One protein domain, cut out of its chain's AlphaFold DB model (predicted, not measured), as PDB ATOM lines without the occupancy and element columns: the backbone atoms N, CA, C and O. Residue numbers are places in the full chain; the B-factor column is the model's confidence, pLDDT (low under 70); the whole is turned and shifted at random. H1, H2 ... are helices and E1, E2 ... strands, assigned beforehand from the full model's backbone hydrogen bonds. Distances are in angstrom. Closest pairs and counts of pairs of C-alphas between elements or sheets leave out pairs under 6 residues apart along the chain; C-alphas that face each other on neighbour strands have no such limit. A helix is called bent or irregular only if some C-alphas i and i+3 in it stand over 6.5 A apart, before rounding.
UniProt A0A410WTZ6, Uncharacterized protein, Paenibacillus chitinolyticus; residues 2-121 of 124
ATOM      1  N   ILE A   2     417.734 441.895 371.465       56.69
ATOM      2  CA  ILE A   2     418.530 441.387 372.611       56.69
ATOM      3  C   ILE A   2     420.028 441.782 372.581       56.69
ATOM      4  O   ILE A   2     420.648 441.957 373.625       56.69
ATOM      5  N   ILE A   3     420.631 441.956 371.401       59.50
ATOM      6  CA  ILE A   3     422.065 442.298 371.281       59.50
ATOM      7  C   ILE A   3     422.328 443.758 371.690       59.50
ATOM      8  O   ILE A   3     423.289 444.035 372.404       59.50
ATOM      9  N   LYS A   4     421.421 444.682 371.329       58.91
ATOM     10  CA  LYS A   4     421.507 446.096 371.735       58.91
ATOM     11  C   LYS A   4     421.407 446.262 373.257       58.91
ATOM     12  O   LYS A   4     422.141 447.072 373.806       58.91
ATOM     13  N   SER A   5     420.574 445.473 373.946       62.97
ATOM     14  CA  SER A   5     420.418 445.562 375.409       62.97
ATOM     15  C   SER A   5     421.590 444.971 376.199       62.97
ATOM     16  O   SER A   5     421.880 445.422 377.304       62.97
ATOM     17  N   LYS A   6     422.295 443.974 375.645       70.25
ATOM     18  CA  LYS A   6     423.544 443.469 376.234       70.25
ATOM     19  C   LYS A   6     424.671 444.487 376.076       70.25
ATOM     20  O   LYS A   6     425.369 444.757 377.046       70.25
ATOM     21  N   LEU A   7     424.807 445.095 374.895       74.38
ATOM     22  CA  LEU A   7     425.821 446.119 374.636       74.38
ATOM     23  C   LEU A   7     425.638 447.353 375.535       74.38
ATOM     24  O   LEU A   7     426.608 447.827 376.115       74.38
ATOM     25  N   THR A   8     424.403 447.833 375.726       83.44
ATOM     26  CA  THR A   8     424.135 448.967 376.630       83.44
ATOM     27  C   THR A   8     424.428 448.641 378.094       83.44
ATOM     28  O   THR A   8     424.928 449.503 378.809       83.44
ATOM     29  N   ARG A   9     424.195 447.398 378.541       85.69
ATOM     30  CA  ARG A   9     424.579 446.941 379.891       85.69
ATOM     31  C   ARG A   9     426.096 446.923 380.090       85.69
ATOM     32  O   ARG A   9     426.565 447.419 381.106       85.69
ATOM     33  N   TRP A  10     426.860 446.409 379.125       90.19
ATOM     34  CA  TRP A  10     428.327 446.427 379.196       90.19
ATOM     35  C   TRP A  10     428.890 447.847 379.166       90.19
ATOM     36  O   TRP A  10     429.762 448.166 379.968       90.19
ATOM     37  N   MET A  11     428.352 448.723 378.312       89.44
ATOM     38  CA  MET A  11     428.746 450.134 378.317       89.44
ATOM     39  C   MET A  11     428.429 450.814 379.651       89.44
ATOM     40  O   MET A  11     429.259 451.565 380.150       89.44
ATOM     41  N   ALA A  12     427.278 450.522 380.265       90.31
ATOM     42  CA  ALA A  12     426.944 451.057 381.582       90.31
ATOM     43  C   ALA A  12     427.943 450.599 382.659       90.31
ATOM     44  O   ALA A  12     428.397 451.425 383.445       90.31
ATOM     45  N   ILE A  13     428.340 449.320 382.658       93.38
ATOM     46  CA  ILE A  13     429.362 448.798 383.580       93.38
ATOM     47  C   ILE A  13     430.688 449.538 383.380       93.38
ATOM     48  O   ILE A  13     431.254 450.029 384.349       93.38
ATOM     49  N   ILE A  14     431.146 449.685 382.133       94.56
ATOM     50  CA  ILE A  14     432.400 450.384 381.819       94.56
ATOM     51  C   ILE A  14     432.353 451.841 382.296       94.56
ATOM     52  O   ILE A  14     433.297 452.304 382.930       94.56
ATOM     53  N   ILE A  15     431.255 452.554 382.031       94.81
ATOM     54  CA  ILE A  15     431.091 453.953 382.447       94.81
ATOM     55  C   ILE A  15     431.109 454.069 383.973       94.81
ATOM     56  O   ILE A  15     431.818 454.917 384.510       94.81
ATOM     57  N   VAL A  16     430.376 453.207 384.684       95.19
ATOM     58  CA  VAL A  16     430.348 453.209 386.154       95.19
ATOM     59  C   VAL A  16     431.731 452.891 386.727       95.19
ATOM     60  O   VAL A  16     432.181 453.575 387.645       95.19
ATOM     61  N   SER A  17     432.442 451.912 386.163       94.19
ATOM     62  CA  SER A  17     433.815 451.595 386.566       94.19
ATOM     63  C   SER A  17     434.767 452.769 386.329       94.19
ATOM     64  O   SER A  17     435.562 453.091 387.211       94.19
ATOM     65  N   LEU A  18     434.661 453.450 385.185       95.31
ATOM     66  CA  LEU A  18     435.495 454.609 384.871       95.31
ATOM     67  C   LEU A  18     435.227 455.773 385.834       95.31
ATOM     68  O   LEU A  18     436.169 456.365 386.354       95.31
ATOM     69  N   LEU A  19     433.956 456.064 386.124       94.94
ATOM     70  CA  LEU A  19     433.576 457.080 387.109       94.94
ATOM     71  C   LEU A  19     434.116 456.745 388.506       94.94
ATOM     72  O   LEU A  19     434.606 457.634 389.201       94.94
ATOM     73  N   GLY A  20     434.090 455.465 388.892       94.75
ATOM     74  CA  GLY A  20     434.686 454.995 390.142       94.75
ATOM     75  C   GLY A  20     436.190 455.267 390.213       94.75
ATOM     76  O   GLY A  20     436.672 455.806 391.209       94.75
ATOM     77  N   ILE A  21     436.930 454.972 389.141       94.44
ATOM     78  CA  ILE A  21     438.373 455.248 389.062       94.44
ATOM     79  C   ILE A  21     438.646 456.752 389.179       94.44
ATOM     80  O   ILE A  21     439.510 457.158 389.955       94.44
ATOM     81  N   VAL A  22     437.888 457.587 388.462       93.75
ATOM     82  CA  VAL A  22     438.037 459.051 388.520       93.75
ATOM     83  C   VAL A  22     437.817 459.570 389.942       93.75
ATOM     84  O   VAL A  22     438.626 460.356 390.433       93.75
ATOM     85  N   ALA A  23     436.778 459.100 390.638       92.31
ATOM     86  CA  ALA A  23     436.515 459.493 392.020       92.31
ATOM     87  C   ALA A  23     437.685 459.133 392.956       92.31
ATOM     88  O   ALA A  23     438.111 459.967 393.756       92.31
ATOM     89  N   VAL A  24     438.249 457.929 392.820       92.50
ATOM     90  CA  VAL A  24     439.407 457.486 393.617       92.50
ATOM     91  C   VAL A  24     440.631 458.366 393.356       92.50
ATOM     92  O   VAL A  24     441.265 458.827 394.307       92.50
ATOM     93  N   VAL A  25     440.946 458.652 392.090       90.12
ATOM     94  CA  VAL A  25     442.086 459.509 391.718       90.12
ATOM     95  C   VAL A  25     441.933 460.918 392.296       90.12
ATOM     96  O   VAL A  25     442.893 461.457 392.849       90.12
ATOM     97  N   LEU A  26     440.730 461.500 392.235       86.56
ATOM     98  CA  LEU A  26     440.456 462.823 392.803       86.56
ATOM     99  C   LEU A  26     440.658 462.851 394.324       86.56
ATOM    100  O   LEU A  26     441.298 463.766 394.840       86.56
ATOM    101  N   VAL A  27     440.161 461.837 395.041       87.19
ATOM    102  CA  VAL A  27     440.335 461.733 396.500       87.19
ATOM    103  C   VAL A  27     441.814 461.622 396.872       87.19
ATOM    104  O   VAL A  27     442.266 462.312 397.787       87.19
ATOM    105  N   ILE A  28     442.583 460.801 396.150       87.06
ATOM    106  CA  ILE A  28     444.027 460.658 396.379       87.06
ATOM    107  C   ILE A  28     444.739 461.992 396.142       87.06
ATOM    108  O   ILE A  28     445.501 462.428 397.004       87.06
ATOM    109  N   GLY A  29     444.457 462.670 395.025       81.12
ATOM    110  CA  GLY A  29     445.078 463.954 394.690       81.12
ATOM    111  C   GLY A  29     444.843 465.027 395.756       81.12
ATOM    112  O   GLY A  29     445.792 465.664 396.212       81.12
ATOM    113  N   LEU A  30     443.598 465.174 396.223       80.88
ATOM    114  CA  LEU A  30     443.251 466.128 397.285       80.88
ATOM    115  C   LEU A  30     443.947 465.801 398.615       80.88
ATOM    116  O   LEU A  30     444.369 466.709 399.334       80.88
ATOM    117  N   ASN A  31     444.083 464.515 398.947       86.06
ATOM    118  CA  ASN A  31     444.727 464.093 400.187       86.06
ATOM    119  C   ASN A  31     446.253 464.287 400.149       86.06
ATOM    120  O   ASN A  31     446.845 464.667 401.157       86.06
ATOM    121  N   THR A  32     446.890 464.064 398.998       88.12
ATOM    122  CA  THR A  32     448.329 464.311 398.810       88.12
ATOM    123  C   THR A  32     448.667 465.785 399.000       88.12
ATOM    124  O   THR A  32     449.567 466.107 399.769       88.12
ATOM    125  N   LEU A  33     447.900 466.683 398.381       87.12
ATOM    126  CA  LEU A  33     448.117 468.123 398.512       87.12
ATOM    127  C   LEU A  33     447.923 468.603 399.960       87.12
ATOM    128  O   LEU A  33     448.726 469.369 400.489       87.12
ATOM    129  N   LYS A  34     446.898 468.084 400.649       89.44
ATOM    130  CA  LYS A  34     446.699 468.343 402.081       89.44
ATOM    131  C   LYS A  34     447.922 467.923 402.908       89.44
ATOM    132  O   LYS A  34     448.344 468.686 403.773       89.44
ATOM    133  N   LYS A  35     448.490 466.741 402.643       91.75
ATOM    134  CA  LYS A  35     449.689 466.253 403.343       91.75
ATOM    135  C   LYS A  35     450.901 467.148 403.104       91.75
ATOM    136  O   LYS A  35     451.577 467.474 404.070       91.75
ATOM    137  N   GLN A  36     451.127 467.594 401.867       92.50
ATOM    138  CA  GLN A  36     452.226 468.510 401.541       92.50
ATOM    139  C   GLN A  36     452.141 469.806 402.360       92.50
ATOM    140  O   GLN A  36     453.126 470.222 402.963       92.50
ATOM    141  N   HIS A  37     450.950 470.407 402.464       94.38
ATOM    142  CA  HIS A  37     450.761 471.587 403.310       94.38
ATOM    143  C   HIS A  37     450.988 471.293 404.799       94.38
ATOM    144  O   HIS A  37     451.620 472.086 405.489       94.38
ATOM    145  N   GLU A  38     450.493 470.167 405.319       95.38
ATOM    146  CA  GLU A  38     450.711 469.791 406.723       95.38
ATOM    147  C   GLU A  38     452.192 469.530 407.047       95.38
ATOM    148  O   GLU A  38     452.651 469.865 408.140       95.38
ATOM    149  N   GLU A  39     452.940 468.938 406.117       95.62
ATOM    150  CA  GLU A  39     454.384 468.714 406.231       95.62
ATOM    151  C   GLU A  39     455.166 470.028 406.206       95.62
ATOM    152  O   GLU A  39     456.043 470.231 407.050       95.62
ATOM    153  N   GLU A  40     454.807 470.951 405.314       95.06
ATOM    154  CA  GLU A  40     455.417 472.279 405.282       95.06
ATOM    155  C   GLU A  40     455.131 473.048 406.573       95.06
ATOM    156  O   GLU A  40     456.041 473.606 407.188       95.06
ATOM    157  N   ILE A  41     453.890 472.996 407.065       96.69
ATOM    158  CA  ILE A  41     453.528 473.628 408.332       96.69
ATOM    159  C   ILE A  41     454.395 473.108 409.479       96.69
ATOM    160  O   ILE A  41     454.944 473.896 410.253       96.69
ATOM    161  N   LYS A  42     454.545 471.785 409.592       96.88
ATOM    162  CA  LYS A  42     455.387 471.172 410.628       96.88
ATOM    163  C   LYS A  42     456.842 471.605 410.481       96.88
ATOM    164  O   LYS A  42     457.466 471.952 411.482       96.88
ATOM    165  N   THR A  43     457.354 471.642 409.253       96.62
ATOM    166  CA  THR A  43     458.719 472.077 408.939       96.62
ATOM    167  C   THR A  43     458.967 473.522 409.366       96.62
ATOM    168  O   THR A  43     459.929 473.794 410.084       96.62
ATOM    169  N   VAL A  44     458.105 474.460 408.968       96.19
ATOM    170  CA  VAL A  44     458.257 475.891 409.280       96.19
ATOM    171  C   VAL A  44     458.157 476.148 410.780       96.19
ATOM    172  O   VAL A  44     458.971 476.888 411.338       96.19
ATOM    173  N   ILE A  45     457.191 475.517 411.451       95.50
ATOM    174  CA  ILE A  45     457.022 475.648 412.900       95.50
ATOM    175  C   ILE A  45     458.222 475.051 413.642       95.50
ATOM    176  O   ILE A  45     458.759 475.693 414.545       95.50
ATOM    177  N   SER A  46     458.719 473.889 413.211       94.75
ATOM    178  CA  SER A  46     459.910 473.263 413.792       94.75
ATOM    179  C   SER A  46     461.170 474.115 413.602       94.75
ATOM    180  O   SER A  46     461.913 474.321 414.560       94.75
ATOM    181  N   LYS A  47     461.374 474.718 412.418       94.50
ATOM    182  CA  LYS A  47     462.475 475.672 412.158       94.50
ATOM    183  C   LYS A  47     462.431 476.902 413.068       94.50
ATOM    184  O   LYS A  47     463.464 477.513 413.321       94.50
ATOM    185  N   LYS A  48     461.249 477.267 413.570       91.44
ATOM    186  CA  LYS A  48     461.055 478.338 414.560       91.44
ATOM    187  C   LYS A  48     461.204 477.868 416.011       91.44
ATOM    188  O   LYS A  48     460.966 478.659 416.919       91.44
ATOM    189  N   GLY A  49     461.590 476.613 416.240       91.81
ATOM    190  CA  GLY A  49     461.693 476.025 417.574       91.81
ATOM    191  C   GLY A  49     460.334 475.759 418.222       91.81
ATOM    192  O   GLY A  49     460.230 475.796 419.442       91.81
ATOM    193  N   GLY A  50     459.283 475.564 417.420       92.88
ATOM    194  CA  GLY A  50     457.945 475.240 417.902       92.88
ATOM    195  C   GLY A  50     457.530 473.799 417.607       92.88
ATOM    196  O   GLY A  50     458.104 473.123 416.754       92.88
ATOM    197  N   ILE A  51     456.473 473.349 418.282       94.75
ATOM    198  CA  ILE A  51     455.813 472.060 418.051       94.75
ATOM    199  C   ILE A  51     454.351 472.323 417.703       94.75
ATOM    200  O   ILE A  51     453.638 473.006 418.437       94.75
ATOM    201  N   VAL A  52     453.893 471.787 416.573       96.06
ATOM    202  CA  VAL A  52     452.499 471.926 416.135       96.06
ATOM    203  C   VAL A  52     451.575 471.132 417.060       96.06
ATOM    204  O   VAL A  52     451.773 469.932 417.238       96.06
ATOM    205  N   LEU A  53     450.544 471.788 417.594       95.25
ATOM    206  CA  LEU A  53     449.495 471.167 418.408       95.25
ATOM    207  C   LEU A  53     448.241 470.876 417.579       95.25
ATOM    208  O   LEU A  53     447.661 469.796 417.679       95.25
ATOM    209  N   LYS A  54     447.823 471.830 416.737       96.06
ATOM    210  CA  LYS A  54     446.629 471.706 415.893       96.06
ATOM    211  C   LYS A  54     446.845 472.379 414.542       96.06
ATOM    212  O   LYS A  54     447.339 473.501 414.483       96.06
ATOM    213  N   ILE A  55     446.410 471.712 413.476       96.94
ATOM    214  CA  ILE A  55     446.275 472.284 412.133       96.94
ATOM    215  C   ILE A  55     444.804 472.184 411.748       96.94
ATOM    216  O   ILE A  55     444.224 471.100 411.772       96.94
ATOM    217  N   GLU A  56     444.197 473.307 411.393       96.00
ATOM    218  CA  GLU A  56     442.793 473.375 411.011       96.00
ATOM    219  C   GLU A  56     442.661 474.150 409.707       96.00
ATOM    220  O   GLU A  56     443.089 475.297 409.613       96.00
ATOM    221  N   ARG A  57     442.078 473.522 408.684       94.62
ATOM    222  CA  ARG A  57     441.701 474.235 407.462       94.62
ATOM    223  C   ARG A  57     440.473 475.085 407.771       94.62
ATOM    224  O   ARG A  57     439.497 474.550 408.288       94.62
ATOM    225  N   VAL A  58     440.516 476.366 407.427       95.12
ATOM    226  CA  VAL A  58     439.425 477.307 407.708       95.12
ATOM    227  C   VAL A  58     438.934 478.011 406.450       95.12
ATOM    228  O   VAL A  58     439.619 478.038 405.423       95.12
ATOM    229  N   GLU A  59     437.752 478.608 406.555       92.31
ATOM    230  CA  GLU A  59     437.244 479.530 405.548       92.31
ATOM    231  C   GLU A  59     437.989 480.879 405.622       92.31
ATOM    232  O   GLU A  59     438.281 481.362 406.728       92.31
ATOM    233  N   PRO A  60     438.312 481.498 404.472       88.88
ATOM    234  CA  PRO A  60     439.045 482.760 404.409       88.88
ATOM    235  C   PRO A  60     438.469 483.884 405.268       88.88
ATOM    236  O   PRO A  60     439.223 484.630 405.892       88.88
ATOM    237  N   GLU A  61     437.146 483.975 405.341       89.94
ATOM    238  CA  GLU A  61     436.374 485.002 406.037       89.94
ATOM    239  C   GLU A  61     436.661 485.017 407.545       89.94
ATOM    240  O   GLU A  61     436.610 486.066 408.185       89.94
ATOM    241  N   THR A  62     437.023 483.859 408.101       90.62
ATOM    242  CA  THR A  62     437.348 483.673 409.526       90.62
ATOM    243  C   THR A  62     438.842 483.810 409.831       90.62
ATOM    244  O   THR A  62     439.276 483.595 410.962       90.62
ATOM    245  N   SER A  63     439.645 484.152 408.823       91.31
ATOM    246  CA  SER A  63     441.103 484.116 408.893       91.31
ATOM    247  C   SER A  63     441.751 485.498 408.832       91.31
ATOM    248  O   SER A  63     441.145 486.498 408.437       91.31
ATOM    249  N   ALA A  64     443.053 485.540 409.123       90.19
ATOM    250  CA  ALA A  64     443.881 486.723 408.892       90.19
ATOM    251  C   ALA A  64     444.024 487.104 407.398       90.19
ATOM    252  O   ALA A  64     444.525 488.183 407.092       90.19
ATOM    253  N   PHE A  65     443.561 486.252 406.472       91.62
ATOM    254  CA  PHE A  65     443.628 486.451 405.022       91.62
ATOM    255  C   PHE A  65     442.272 486.788 404.384       91.62
ATOM    256  O   PHE A  65     442.124 486.654 403.174       91.62
ATOM    257  N   LYS A  66     441.282 487.263 405.156       90.19
ATOM    258  CA  LYS A  66     439.927 487.577 404.651       90.19
ATOM    259  C   LYS A  66     439.876 488.441 403.378       90.19
ATOM    260  O   LYS A  66     438.976 488.280 402.568       90.19
ATOM    261  N   ASN A  67     440.856 489.331 403.195       88.44
ATOM    262  CA  ASN A  67     440.961 490.236 402.043       88.44
ATOM    263  C   ASN A  67     442.101 489.851 401.077       88.44
ATOM    264  O   ASN A  67     442.392 490.590 400.143       88.44
ATOM    265  N   ASP A  68     442.797 488.749 401.348       87.00
ATOM    266  CA  ASP A  68     444.083 488.370 400.754       87.00
ATOM    267  C   ASP A  68     444.015 486.874 400.369       87.00
ATOM    268  O   ASP A  68     444.840 486.061 400.790       87.00
ATOM    269  N   PHE A  69     442.956 486.478 399.647       86.75
ATOM    270  CA  PHE A  69     442.722 485.095 399.211       86.75
ATOM    271  C   PHE A  69     442.011 485.005 397.853       86.75
ATOM    272  O   PHE A  69     441.270 485.903 397.451       86.75
ATOM    273  N   ASN A  70     442.186 483.876 397.164       86.31
ATOM    274  CA  ASN A  70     441.354 483.482 396.032       86.31
ATOM    275  C   ASN A  70     441.047 481.971 396.031       86.31
ATOM    276  O   ASN A  70     441.481 481.227 396.908       86.31
ATOM    277  N   LYS A  71     440.313 481.498 395.013       82.62
ATOM    278  CA  LYS A  71     439.891 480.086 394.874       82.62
ATOM    279  C   LYS A  71     441.044 479.081 394.785       82.62
ATOM    280  O   LYS A  71     440.838 477.897 395.039       82.62
ATOM    281  N   SER A  72     442.235 479.536 394.414       83.62
ATOM    282  CA  SER A  72     443.429 478.699 394.316       83.62
ATOM    283  C   SER A  72     444.218 478.649 395.622       83.62
ATOM    284  O   SER A  72     445.210 477.931 395.690       83.62
ATOM    285  N   ASN A  73     443.796 479.372 396.661       88.94
ATOM    286  CA  ASN A  73     444.409 479.305 397.978       88.94
ATOM    287  C   ASN A  73     443.702 478.308 398.897       88.94
ATOM    288  O   ASN A  73     442.520 477.989 398.757       88.94
ATOM    289  N   VAL A  74     444.450 477.858 399.893       91.75
ATOM    290  CA  VAL A  74     443.941 477.150 401.062       91.75
ATOM    291  C   VAL A  74     444.489 477.838 402.303       91.75
ATOM    292  O   VAL A  74     445.645 478.256 402.323       91.75
ATOM    293  N   ILE A  75     443.649 477.998 403.321       94.81
ATOM    294  CA  ILE A  75     444.026 478.708 404.539       94.81
ATOM    295  C   ILE A  75     443.954 477.753 405.717       94.81
ATOM    296  O   ILE A  75     442.981 477.017 405.892       94.81
ATOM    297  N   TYR A  76     445.003 477.796 406.526       96.50
ATOM    298  CA  TYR A  76     445.139 477.023 407.739       96.50
ATOM    299  C   TYR A  76     445.309 477.945 408.938       96.50
ATOM    300  O   TYR A  76     446.064 478.921 408.906       96.50
ATOM    301  N   ARG A  77     444.619 477.580 410.011       96.31
ATOM    302  CA  ARG A  77     444.846 478.039 411.371       96.31
ATOM    303  C   ARG A  77     445.737 477.015 412.067       96.31
ATOM    304  O   ARG A  77     445.419 475.825 412.082       96.31
ATOM    305  N   ILE A  78     446.845 477.469 412.637       96.75
ATOM    306  CA  ILE A  78     447.839 476.616 413.284       96.75
ATOM    307  C   ILE A  78     447.979 477.045 414.734       96.75
ATOM    308  O   ILE A  78     448.335 478.186 415.010       96.75
ATOM    309  N   ILE A  79     447.736 476.115 415.650       95.31
ATOM    310  CA  ILE A  79     448.064 476.277 417.066       95.31
ATOM    311  C   ILE A  79     449.359 475.513 417.310       95.31
ATOM    312  O   ILE A  79     449.462 474.334 416.954       95.31
ATOM    313  N   TYR A  80     450.358 476.177 417.879       94.56
ATOM    314  CA  TYR A  80     451.665 475.588 418.150       94.56
ATOM    315  C   TYR A  80     452.210 476.048 419.498       94.56
ATOM    316  O   TYR A  80     451.846 477.106 419.994       94.56
ATOM    317  N   LYS A  81     453.089 475.244 420.085       93.06
ATOM    318  CA  LYS A  81     453.768 475.527 421.348       93.06
ATOM    319  C   LYS A  81     455.197 475.972 421.062       93.06
ATOM    320  O   LYS A  81     455.865 475.330 420.251       93.06
ATOM    321  N   ASN A  82     455.669 477.049 421.689       86.31
ATOM    322  CA  ASN A  82     457.092 477.414 421.667       86.31
ATOM    323  C   ASN A  82     457.854 476.756 422.836       86.31
ATOM    324  O   ASN A  82     457.262 476.119 423.703       86.31
ATOM    325  N   ASN A  83     459.174 476.946 422.889       78.88
ATOM    326  CA  ASN A  83     460.027 476.415 423.964       78.88
ATOM    327  C   ASN A  83     459.690 476.932 425.379       78.88
ATOM    328  O   ASN A  83     460.228 476.417 426.351       78.88
ATOM    329  N   VAL A  84     458.847 477.962 425.501       78.12
ATOM    330  CA  VAL A  84     458.476 478.617 426.770       78.12
ATOM    331  C   VAL A  84     457.057 478.219 427.196       78.12
ATOM    332  O   VAL A  84     456.375 478.934 427.921       78.12
ATOM    333  N   ASP A  85     456.579 477.081 426.699       72.62
ATOM    334  CA  ASP A  85     455.276 476.504 427.004       72.62
ATOM    335  C   ASP A  85     454.041 477.353 426.668       72.62
ATOM    336  O   ASP A  85     452.924 477.009 427.047       72.62
ATOM    337  N   SER A  86     454.209 478.411 425.874       83.56
ATOM    338  CA  SER A  86     453.101 479.263 425.443       83.56
ATOM    339  C   SER A  86     452.451 478.712 424.175       83.56
ATOM    340  O   SER A  86     453.146 478.390 423.205       83.56
ATOM    341  N   GLU A  87     451.118 478.631 424.171       90.81
ATOM    342  CA  GLU A  87     450.348 478.366 422.958       90.81
ATOM    343  C   GLU A  87     450.272 479.625 422.095       90.81
ATOM    344  O   GLU A  87     449.885 480.707 422.539       90.81
ATOM    345  N   LEU A  88     450.644 479.464 420.833       92.25
ATOM    346  CA  LEU A  88     450.741 480.516 419.842       92.25
ATOM    347  C   LEU A  88     449.865 480.188 418.639       92.25
ATOM    348  O   LEU A  88     449.609 479.024 418.318       92.25
ATOM    349  N   LEU A  89     449.449 481.240 417.940       93.75
ATOM    350  CA  LEU A  89     448.640 481.151 416.734       93.75
ATOM    351  C   LEU A  89     449.466 481.555 415.514       93.75
ATOM    352  O   LEU A  89     450.114 482.599 415.492       93.75
ATOM    353  N   ALA A  90     449.412 480.746 414.465       95.31
ATOM    354  CA  ALA A  90     449.876 481.121 413.143       95.31
ATOM    355  C   ALA A  90     448.770 480.908 412.110       95.31
ATOM    356  O   ALA A  90     447.907 480.039 412.247       95.31
ATOM    357  N   TRP A  91     448.821 481.712 411.059       95.88
ATOM    358  CA  TRP A  91     448.013 481.556 409.868       95.88
ATOM    359  C   TRP A  91     448.929 481.239 408.702       95.88
ATOM    360  O   TRP A  91     449.941 481.914 408.494       95.88
ATOM    361  N   TYR A  92     448.539 480.236 407.933       95.81
ATOM    362  CA  TYR A  92     449.228 479.844 406.718       95.81
ATOM    363  C   TYR A  92     448.264 479.904 405.548       95.81
ATOM    364  O   TYR A  92     447.190 479.303 405.589       95.81
ATOM    365  N   ARG A  93     448.655 480.621 404.501       93.56
ATOM    366  CA  ARG A  93     447.992 480.592 403.206       93.56
ATOM    367  C   ARG A  93     448.866 479.794 402.254       93.56
ATOM    368  O   ARG A  93     449.891 480.298 401.806       93.56
ATOM    369  N   GLY A  94     448.434 478.578 401.948       91.06
ATOM    370  CA  GLY A  94     449.018 477.743 400.907       91.06
ATOM    371  C   GLY A  94     448.379 478.001 399.543       91.06
ATOM    372  O   GLY A  94     447.335 478.660 399.422       91.06
ATOM    373  N   ILE A  95     448.997 477.449 398.503       89.56
ATOM    374  CA  ILE A  95     448.478 477.466 397.135       89.56
ATOM    375  C   ILE A  95     448.176 476.027 396.713       89.56
ATOM    376  O   ILE A  95     449.013 475.141 396.861       89.56
ATOM    377  N   ASN A  96     446.990 475.794 396.153       83.75
ATOM    378  CA  ASN A  96     446.563 474.480 395.680       83.75
ATOM    379  C   ASN A  96     447.151 474.154 394.297       83.75
ATOM    380  O   ASN A  96     446.419 474.004 393.317       83.75
ATOM    381  N   VAL A  97     448.478 474.066 394.207       81.44
ATOM    382  CA  VAL A  97     449.198 473.654 392.996       81.44
ATOM    383  C   VAL A  97     449.787 472.265 393.244       81.44
ATOM    384  O   VAL A  97     450.741 472.151 394.008       81.44
ATOM    385  N   PRO A  98     449.258 471.202 392.603       70.69
ATOM    386  CA  PRO A  98     449.634 469.815 392.904       70.69
ATOM    387  C   PRO A  98     451.132 469.494 392.816       70.69
ATOM    388  O   PRO A  98     451.594 468.567 393.476       70.69
ATOM    389  N   ASN A  99     451.880 470.239 391.999       74.50
ATOM    390  CA  ASN A  99     453.300 469.984 391.760       74.50
ATOM    391  C   ASN A  99     454.237 470.915 392.539       74.50
ATOM    392  O   ASN A  99     455.422 470.614 392.621       74.50
ATOM    393  N   ASP A 100     453.741 472.039 393.065       79.75
ATOM    394  CA  ASP A 100     454.583 473.048 393.713       79.75
ATOM    395  C   ASP A 100     453.754 473.975 394.615       79.75
ATOM    396  O   ASP A 100     453.209 474.984 394.165       79.75
ATOM    397  N   ILE A 101     453.673 473.641 395.905       81.19
ATOM    398  CA  ILE A 101     452.936 474.436 396.900       81.19
ATOM    399  C   ILE A 101     453.582 475.801 397.201       81.19
ATOM    400  O   ILE A 101     452.915 476.662 397.776       81.19
ATOM    401  N   HIS A 102     454.839 475.999 396.786       83.19
ATOM    402  CA  HIS A 102     455.599 477.250 396.898       83.19
ATOM    403  C   HIS A 102     455.626 478.036 395.581       83.19
ATOM    404  O   HIS A 102     456.193 479.129 395.503       83.19
ATOM    405  N   GLY A 103     455.046 477.464 394.527       73.31
ATOM    406  CA  GLY A 103     455.115 477.995 393.181       73.31
ATOM    407  C   GLY A 103     454.282 479.254 392.995       73.31
ATOM    408  O   GLY A 103     453.502 479.681 393.846       73.31
ATOM    409  N   LYS A 104     454.387 479.848 391.808       70.19
ATOM    410  CA  LYS A 104     453.476 480.932 391.432       70.19
ATOM    411  C   LYS A 104     452.072 480.373 391.261       70.19
ATOM    412  O   LYS A 104     451.875 479.362 390.591       70.19
ATOM    413  N   ASN A 105     451.085 481.071 391.811       65.31
ATOM    414  CA  ASN A 105     449.688 480.698 391.651       65.31
ATOM    415  C   ASN A 105     449.313 480.742 390.149       65.31
ATOM    416  O   ASN A 105     449.334 481.818 389.556       65.31
ATOM    417  N   PRO A 106     448.964 479.622 389.489       60.41
ATOM    418  CA  PRO A 106     448.687 479.604 388.051       60.41
ATOM    419  C   PRO A 106     447.393 480.350 387.686       60.41
ATOM    420  O   PRO A 106     447.191 480.694 386.526       60.41
ATOM    421  N   ALA A 107     446.547 480.691 388.668       56.88
ATOM    422  CA  ALA A 107     445.419 481.611 388.488       56.88
ATOM    423  C   ALA A 107     445.843 483.099 388.445       56.88
ATOM    424  O   ALA A 107     445.008 483.998 388.546       56.88
ATOM    425  N   THR A 108     447.142 483.379 388.286       53.22
ATOM    426  CA  THR A 108     447.759 484.719 388.249       53.22
ATOM    427  C   THR A 108     447.251 485.635 387.145       53.22
ATOM    428  O   THR A 108     447.458 486.841 387.255       53.22
ATOM    429  N   LEU A 109     446.510 485.125 386.155       55.38
ATOM    430  CA  LEU A 109     445.817 485.965 385.173       55.38
ATOM    431  C   LEU A 109     444.842 486.973 385.823       55.38
ATOM    432  O   LEU A 109     444.467 487.940 385.168       55.38
ATOM    433  N   VAL A 110     444.465 486.791 387.102       53.94
ATOM    434  CA  VAL A 110     443.594 487.718 387.857       53.94
ATOM    435  C   VAL A 110     444.116 488.012 389.280       53.94
ATOM    436  O   VAL A 110     443.335 488.135 390.218       53.94
ATOM    437  N   GLY A 111     445.435 488.109 389.486       57.97
ATOM    438  CA  GLY A 111     445.980 488.506 390.799       57.97
ATOM    439  C   GLY A 111     446.017 487.358 391.812       57.97
ATOM    440  O   GLY A 111     445.392 487.393 392.871       57.97
ATOM    441  N   GLY A 112     446.753 486.305 391.461       66.62
ATOM    442  CA  GLY A 112     446.961 485.149 392.323       66.62
ATOM    443  C   GLY A 112     447.715 485.509 393.598       66.62
ATOM    444  O   GLY A 112     448.827 486.017 393.511       66.62
ATOM    445  N   PHE A 113     447.154 485.211 394.769       83.38
ATOM    446  CA  PHE A 113     447.886 485.388 396.017       83.38
ATOM    447  C   PHE A 113     448.865 484.231 396.235       83.38
ATOM    448  O   PHE A 113     448.474 483.060 396.160       83.38
ATOM    449  N   GLU A 114     450.129 484.575 396.481       87.06
ATOM    450  CA  GLU A 114     451.228 483.633 396.724       87.06
ATOM    451  C   GLU A 114     451.142 482.993 398.115       87.06
ATOM    452  O   GLU A 114     450.271 483.320 398.920       87.06
ATOM    453  N   GLU A 115     452.052 482.084 398.430       90.06
ATOM    454  CA  GLU A 115     452.175 481.536 399.772       90.06
ATOM    455  C   GLU A 115     452.473 482.648 400.792       90.06
ATOM    456  O   GLU A 115     453.211 483.594 400.508       90.06
ATOM    457  N   LYS A 116     451.874 482.577 401.987       92.50
ATOM    458  CA  LYS A 116     452.136 483.569 403.039       92.50
ATOM    459  C   LYS A 116     451.920 483.020 404.439       92.50
ATOM    460  O   LYS A 116     451.009 482.234 404.692       92.50
ATOM    461  N   TRP A 117     452.729 483.528 405.360       94.75
ATOM    462  CA  TRP A 117     452.691 483.210 406.779       94.75
ATOM    463  C   TRP A 117     452.403 484.453 407.618       94.75
ATOM    464  O   TRP A 117     452.948 485.526 407.359       94.75
ATOM    465  N   ILE A 118     451.577 484.303 408.652       94.38
ATOM    466  CA  ILE A 118     451.358 485.316 409.690       94.38
ATOM    467  C   ILE A 118     451.508 484.626 411.042       94.38
ATOM    468  O   ILE A 118     450.737 483.728 411.366       94.38
ATOM    469  N   PHE A 119     452.484 485.050 411.841       92.12
ATOM    470  CA  PHE A 119     452.696 484.546 413.199       92.12
ATOM    471  C   PHE A 119     452.162 485.570 414.193       92.12
ATOM    472  O   PHE A 119     452.572 486.729 414.162       92.12
ATOM    473  N   GLN A 120     451.243 485.150 415.055       86.31
ATOM    474  CA  GLN A 120     450.731 485.965 416.149       86.31
ATOM    475  C   GLN A 120     451.390 485.524 417.452       86.31
ATOM    476  O   GLN A 120     451.622 484.335 417.682       86.31
ATOM    477  N   SER A 121     451.725 486.502 418.287       66.31
ATOM    478  CA  SER A 121     452.440 486.281 419.539       66.31
ATOM    479  C   SER A 121     451.560 485.719 420.655       66.31
ATOM    480  O   SER A 121     452.124 485.210 421.610       66.31
TER     481      SER A 121
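This is residues 2 to 121 of the 124 residues of an uncharacterized protein of Paenibacillus chitinolyticus (UniProt A0A410WTZ6). One very long helix, H1, ends against a small, twisted four-stranded sheet that curls round its last part, while residues 2 to 28 stick out as a bare arm that makes the length. The short H2 lies off the sheet, between E3 and E4 in the chain. The printed part has 120 residues, running H1 E1 E2 E3 H2 E4, with sheet order E1 - E2 - E3 - E4, all antiparallel; the class is mixed, helices and strands. It is only just extended, close to loose, with a radius of gyration of the C-alphas of 20.5 A and spans of 76 by 34 by 25 A.

H1, residues 2 to 47, runs 68.3 A from C-alpha 2 at (418.530, 441.387, 372.611) to C-alpha 47 at (462.475, 475.672, 412.158). E1 is residues 51 to 58, 20.1 A; E2 is 73 to 81, 25.5 A; E3 is 87 to 95, 25.9 A. H2, residues 106 to 110, is irregular, with C-alphas 106 and 109 7.5 A apart. E4, residues 116 to 120, ends at C-alpha 120 (450.731, 485.965, 416.149).

E1, E2 and E3 form a meander, each strand the antiparallel neighbour of the one before; E1 and E2 are a hairpin, as are E2 and E3. N 53 and O 79 are 2.8 A apart, N 76 and O 92 2.8 A, and, between E3 and edge strand E4, N 91 and O 118 2.8 A. H1 is on one face of the sheet, two layers, through residues 33 to 46; its closest C-alphas to E1 are Lys 42 and Val 52, 6.3 A, and to E3 His 37 and Gly 94, 6.8 A. H2 is not on the sheet and is apart from H1. In H1 every O i to N i+4 pair is within hydrogen-bond range; in H2 0 of 1 is, and 1 of 2 O i to N i+3 pairs.

Without the free residues 2 to 28, the body spans 44 by 26 by 18 A. The printed part has no cut; the link E1 to E2 is long, 14 residues. The pLDDT is under 70 at residues 2 to 5, 105 to 112 and 121.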